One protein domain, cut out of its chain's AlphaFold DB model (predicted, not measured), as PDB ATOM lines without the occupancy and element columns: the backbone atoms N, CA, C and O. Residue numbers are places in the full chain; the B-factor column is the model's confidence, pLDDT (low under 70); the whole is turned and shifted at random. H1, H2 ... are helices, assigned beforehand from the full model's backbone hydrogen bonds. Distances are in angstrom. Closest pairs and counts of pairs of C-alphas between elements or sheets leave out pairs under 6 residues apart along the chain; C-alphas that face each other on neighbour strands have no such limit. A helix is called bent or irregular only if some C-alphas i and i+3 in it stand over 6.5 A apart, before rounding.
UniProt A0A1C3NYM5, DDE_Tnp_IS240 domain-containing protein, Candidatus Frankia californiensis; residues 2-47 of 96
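AT A GLANCE: This is residues 2 to 47 of the 96 residues of the protein "DDE_Tnp_IS240 domain-containing protein" of Candidatus Frankia californiensis (UniProt A0A1C3NYM5). A short helix, H1, and a longer helix, H2, are set apart from each other in a stretched chain, with a short link between them. The far part of H2 and the tail after it, residues 35 to 47, stick out free and make much of the length. The printed part has 46 residues with two named helices, H1 then H2, and no named strand: all helix. It is only just loose, close to extended, with a radius of gyration of the C-alphas of 13.7 A, and spans 45 by 18 by 10 A.

HOW THE PARTS SIT: H1, residues 9 to 16, is apart from H2, residues 25 to 42. H2 has a kink of 42 degrees near residue 35. In H1 each O i to N i+4 pair is within hydrogen-bond range; in H2, 8 of 14 are.

IN THESE COORDINATES: H1 begins at C-alpha 9 (167.101, 115.606, 166.656). H2 measures 28.7 A from first to last C-alpha and ends at C-alpha 42 (168.495, 123.310, 142.073). H2 is irregular: C-alphas 26 and 29 are 7.8 A apart.

THE WHOLE: The C-alphas farthest apart, those of Asp 19 and Arg 47, are 45.0 A apart. The printed part has no cut. Residues 42 to 47 are under pLDDT 70.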
ATOM      1  N   THR A   2     172.274 106.441 167.523       77.69
ATOM      2  CA  THR A   2     172.924 107.001 166.327       77.69
ATOM      3  C   THR A   2     171.856 107.527 165.373       77.69
ATOM      4  O   THR A   2     171.153 106.736 164.750       77.69
ATOM      5  N   THR A   3     171.736 108.847 165.239       79.69
ATOM      6  CA  THR A   3     170.806 109.485 164.285       79.69
ATOM      7  C   THR A   3     171.568 110.055 163.093       79.69
ATOM      8  O   THR A   3     172.800 110.061 163.081       79.69
ATOM      9  N   ASP A   4     170.873 110.474 162.039       78.62
ATOM     10  CA  ASP A   4     171.492 111.103 160.865       78.62
ATOM     11  C   ASP A   4     171.983 112.547 161.126       78.62
ATOM     12  O   ASP A   4     172.517 113.170 160.210       78.62
ATOM     13  N   GLN A   5     171.853 113.044 162.365       76.56
ATOM     14  CA  GLN A   5     172.200 114.398 162.802       76.56
ATOM     15  C   GLN A   5     171.369 115.511 162.135       76.56
ATOM     16  O   GLN A   5     171.814 116.659 162.040       76.56
ATOM     17  N   ALA A   6     170.140 115.220 161.689       79.81
ATOM     18  CA  ALA A   6     169.221 116.280 161.283       79.81
ATOM     19  C   ALA A   6     169.000 117.298 162.419       79.81
ATOM     20  O   ALA A   6     168.953 116.954 163.601       79.81
ATOM     21  N   ALA A   7     168.807 118.567 162.048       79.06
ATOM     22  CA  ALA A   7     168.752 119.689 162.990       79.06
ATOM     23  C   ALA A   7     167.633 119.591 164.049       79.06
ATOM     24  O   ALA A   7     167.709 120.262 165.073       79.06
ATOM     25  N   ALA A   8     166.605 118.771 163.811       83.38
ATOM     26  CA  ALA A   8     165.513 118.547 164.753       83.38
ATOM     27  C   ALA A   8     165.895 117.609 165.913       83.38
ATOM     28  O   ALA A   8     165.354 117.745 167.007       83.38
ATOM     29  N   TYR A   9     166.826 116.672 165.695       82.19
ATOM     30  CA  TYR A   9     167.101 115.606 166.656       82.19
ATOM     31  C   TYR A   9     167.673 116.070 167.994       82.19
ATOM     32  O   TYR A   9     167.202 115.536 168.985       82.19
ATOM     33  N   PRO A  10     168.607 117.039 168.096       83.06
ATOM     34  CA  PRO A  10     169.155 117.432 169.398       83.06
ATOM     35  C   PRO A  10     168.063 117.812 170.403       83.06
ATOM     36  O   PRO A  10     167.972 117.220 171.468       83.06
ATOM     37  N   ARG A  11     167.135 118.688 169.997       86.06
ATOM     38  CA  ARG A  11     166.017 119.113 170.847       86.06
ATOM     39  C   ARG A  11     165.065 117.962 171.191       86.06
ATOM     40  O   ARG A  11     164.613 117.865 172.321       86.06
ATOM     41  N   VAL A  12     164.746 117.114 170.212       87.94
ATOM     42  CA  VAL A  12     163.816 115.987 170.399       87.94
ATOM     43  C   VAL A  12     164.428 114.897 171.284       87.94
ATOM     44  O   VAL A  12     163.721 114.265 172.061       87.94
ATOM     45  N   LEU A  13     165.736 114.671 171.179       88.06
ATOM     46  CA  LEU A  13     166.461 113.709 172.004       88.06
ATOM     47  C   LEU A  13     166.609 114.214 173.438       88.06
ATOM     48  O   LEU A  13     166.375 113.430 174.349       88.06
ATOM     49  N   ASP A  14     166.889 115.504 173.639       86.19
ATOM     50  CA  ASP A  14     166.919 116.108 174.977       86.19
ATOM     51  C   ASP A  14     165.554 116.001 175.687       86.19
ATOM     52  O   ASP A  14     165.494 115.854 176.904       86.19
ATOM     53  N   GLU A  15     164.451 116.048 174.933       90.12
ATOM     54  CA  GLU A  15     163.087 115.962 175.472       90.12
ATOM     55  C   GLU A  15     162.625 114.518 175.727       90.12
ATOM     56  O   GLU A  15     162.046 114.224 176.771       90.12
ATOM     57  N   LEU A  16     162.859 113.608 174.777       90.69
ATOM     58  CA  LEU A  16     162.313 112.245 174.829       90.69
ATOM     59  C   LEU A  16     163.276 111.222 175.435       90.69
ATOM     60  O   LEU A  16     162.843 110.165 175.895       90.69
ATOM     61  N   LEU A  17     164.580 111.486 175.375       88.75
ATOM     62  CA  LEU A  17     165.645 110.545 175.722       88.75
ATOM     63  C   LEU A  17     166.838 111.274 176.385       88.75
ATOM     64  O   LEU A  17     167.967 111.134 175.906       88.75
ATOM     65  N   PRO A  18     166.626 112.025 177.485       84.62
ATOM     66  CA  PRO A  18     167.656 112.878 178.090       84.62
ATOM     67  C   PRO A  18     168.891 112.104 178.579       84.62
ATOM     68  O   PRO A  18     170.004 112.622 178.540       84.62
ATOM     69  N   ASP A  19     168.719 110.842 178.984       88.75
ATOM     70  CA  ASP A  19     169.816 109.990 179.465       88.75
ATOM     71  C   ASP A  19     170.569 109.272 178.330       88.75
ATOM     72  O   ASP A  19     171.550 108.555 178.554       88.75
ATOM     73  N   ALA A  20     170.110 109.410 177.083       83.69
ATOM     74  CA  ALA A  20     170.685 108.694 175.960       83.69
ATOM     75  C   ALA A  20     171.891 109.439 175.373       83.69
ATOM     76  O   ALA A  20     171.778 110.533 174.830       83.69
ATOM     77  N   CYS A  21     173.056 108.788 175.359       81.75
ATOM     78  CA  CYS A  21     174.227 109.326 174.668       81.75
ATOM     79  C   CYS A  21     173.992 109.346 173.145       81.75
ATOM     80  O   CYS A  21     173.859 108.291 172.506       81.75
ATOM     81  N   HIS A  22     173.930 110.539 172.554       81.25
ATOM     82  CA  HIS A  22     173.861 110.724 171.108       81.25
ATOM     83  C   HIS A  22     175.275 110.708 170.513       81.25
ATOM     84  O   HIS A  22     176.101 111.557 170.831       81.25
ATOM     85  N   ILE A  23     175.560 109.723 169.657       80.25
ATOM     86  CA  ILE A  23     176.872 109.563 169.017       80.25
ATOM     87  C   ILE A  23     176.768 110.079 167.580       80.25
ATOM     88  O   ILE A  23     176.229 109.390 166.712       80.25
ATOM     89  N   ASP A  24     177.279 111.282 167.323       76.50
ATOM     90  CA  ASP A  24     177.129 111.986 166.041       76.50
ATOM     91  C   ASP A  24     178.459 112.390 165.377       76.50
ATOM     92  O   ASP A  24     178.460 112.827 164.227       76.50
ATOM     93  N   ALA A  25     179.603 112.167 166.037       75.62
ATOM     94  CA  ALA A  25     180.928 112.558 165.543       75.62
ATOM     95  C   ALA A  25     181.245 112.024 164.129       75.62
ATOM     96  O   ALA A  25     181.798 112.741 163.299       75.62
ATOM     97  N   LEU A  26     180.834 110.788 163.821       77.38
ATOM     98  CA  LEU A  26     181.010 110.172 162.495       77.38
ATOM     99  C   LEU A  26     180.090 110.764 161.413       77.38
ATOM    100  O   LEU A  26     180.282 110.499 160.229       77.38
ATOM    101  N   ARG A  27     179.076 111.539 161.810       74.06
ATOM    102  CA  ARG A  27     178.036 112.107 160.943       74.06
ATOM    103  C   ARG A  27     178.029 113.631 160.925       74.06
ATOM    104  O   ARG A  27     177.174 114.194 160.256       74.06
ATOM    105  N   ALA A  28     179.035 114.285 161.513       74.38
ATOM    106  CA  ALA A  28     179.224 115.739 161.465       74.38
ATOM    107  C   ALA A  28     179.100 116.333 160.043       74.38
ATOM    108  O   ALA A  28     178.632 117.460 159.861       74.38
ATOM    109  N   ASN A  29     179.474 115.560 159.016       77.56
ATOM    110  CA  ASN A  29     179.368 115.972 157.617       77.56
ATOM    111  C   ASN A  29     177.917 116.054 157.107       77.56
ATOM    112  O   ASN A  29     177.632 116.833 156.201       77.56
ATOM    113  N   ASN A  30     176.979 115.319 157.709       76.75
ATOM    114  CA  ASN A  30     175.575 115.286 157.300       76.75
ATOM    115  C   ASN A  30     174.900 116.653 157.439       76.75
ATOM    116  O   ASN A  30     174.035 116.994 156.637       76.75
ATOM    117  N   ARG A  31     175.308 117.475 158.414       72.50
ATOM    118  CA  ARG A  31     174.809 118.852 158.553       72.50
ATOM    119  C   ARG A  31     175.227 119.725 157.372       72.50
ATOM    120  O   ARG A  31     174.407 120.469 156.837       72.50
ATOM    121  N   ILE A  32     176.485 119.598 156.947       75.75
ATOM    122  CA  ILE A  32     177.007 120.274 155.755       75.75
ATOM    123  C   ILE A  32     176.248 119.764 154.526       75.75
ATOM    124  O   ILE A  32     175.817 120.571 153.706       75.75
ATOM    125  N   GLU A  33     176.029 118.447 154.428       76.88
ATOM    126  CA  GLU A  33     175.252 117.791 153.368       76.88
ATOM    127  C   GLU A  33     173.801 118.227 153.266       76.88
ATOM    128  O   GLU A  33     173.322 118.520 152.168       76.88
ATOM    129  N   SER A  34     173.127 118.352 154.400       77.25
ATOM    130  CA  SER A  34     171.755 118.829 154.474       77.25
ATOM    131  C   SER A  34     171.646 120.285 154.020       77.25
ATOM    132  O   SER A  34     170.791 120.598 153.191       77.25
ATOM    133  N   ASP A  35     172.555 121.161 154.460       73.19
ATOM    134  CA  ASP A  35     172.554 122.572 154.057       73.19
ATOM    135  C   ASP A  35     172.765 122.741 152.542       73.19
ATOM    136  O   ASP A  35     172.043 123.483 151.868       73.19
ATOM    137  N   HIS A  36     173.678 121.959 151.959       74.50
ATOM    138  CA  HIS A  36     173.939 122.012 150.522       74.50
ATOM    139  C   HIS A  36     172.995 121.154 149.663       74.50
ATOM    140  O   HIS A  36     173.038 121.243 148.431       74.50
ATOM    141  N   SER A  37     172.125 120.335 150.261       75.88
ATOM    142  CA  SER A  37     171.174 119.481 149.530       75.88
ATOM    143  C   SER A  37     170.196 120.301 148.679       75.88
ATOM    144  O   SER A  37     169.925 119.948 147.532       75.88
ATOM    145  N   GLN A  38     169.747 121.458 149.178       74.19
ATOM    146  CA  GLN A  38     168.850 122.363 148.447       74.19
ATOM    147  C   GLN A  38     169.542 122.999 147.236       74.19
ATOM    148  O   GLN A  38     168.926 123.175 146.183       74.19
ATOM    149  N   LEU A  39     170.834 123.310 147.369       72.62
ATOM    150  CA  LEU A  39     171.658 123.791 146.264       72.62
ATOM    151  C   LEU A  39     171.832 122.695 145.202       72.62
ATOM    152  O   LEU A  39     171.645 122.969 144.019       72.62
ATOM    153  N   LYS A  40     172.109 121.449 145.612       70.25
ATOM    154  CA  LYS A  40     172.187 120.275 144.718       70.25
ATOM    155  C   LYS A  40     170.849 119.917 144.059       70.25
ATOM    156  O   LYS A  40     170.846 119.359 142.970       70.25
ATOM    157  N   ALA A  41     169.716 120.216 144.690       75.38
ATOM    158  CA  ALA A  41     168.403 120.005 144.077       75.38
ATOM    159  C   ALA A  41     168.137 121.007 142.941       75.38
ATOM    160  O   ALA A  41     167.503 120.671 141.944       75.38
ATOM    161  N   ARG A  42     168.642 122.240 143.076       69.38
ATOM    162  CA  ARG A  42     168.495 123.310 142.073       69.38
ATOM    163  C   ARG A  42     169.535 123.229 140.963       69.38
ATOM    164  O   ARG A  42     169.239 123.518 139.808       69.38
ATOM    165  N   LEU A  43     170.756 122.839 141.311       64.44
ATOM    166  CA  LEU A  43     171.851 122.623 140.381       64.44
ATOM    167  C   LEU A  43     171.963 121.119 140.128       64.44
ATOM    168  O   LEU A  43     172.436 120.404 141.007       64.44
ATOM    169  N   ARG A  44     171.580 120.635 138.932       63.56
ATOM    170  CA  ARG A  44     171.926 119.272 138.454       63.56
ATOM    171  C   ARG A  44     173.340 118.892 138.927       63.56
ATOM    172  O   ARG A  44     174.189 119.787 138.886       63.56
ATOM    173  N   PRO A  45     173.615 117.625 139.326       61.25
ATOM    174  CA  PRO A  45     174.875 117.215 139.955       61.25
ATOM    175  C   PRO A  45     176.052 117.915 139.283       61.25
ATOM    176  O   PRO A  45     176.326 117.699 138.100       61.25
ATOM    177  N   MET A  46     176.641 118.870 140.010       62.31
ATOM    178  CA  MET A  46     177.483 119.891 139.396       62.31
ATOM    179  C   MET A  46     178.651 119.224 138.673       62.31
ATOM    180  O   MET A  46     179.460 118.529 139.293       62.31
ATOM    181  N   ARG A  47     178.795 119.482 137.368       61.09
ATOM    182  CA  ARG A  47     180.038 119.191 136.644       61.09
ATOM    183  C   ARG A  47     181.140 120.121 137.175       61.09
ATOM    184  O   ARG A  47     181.398 121.178 136.622       61.09
TER     185      ARG A  47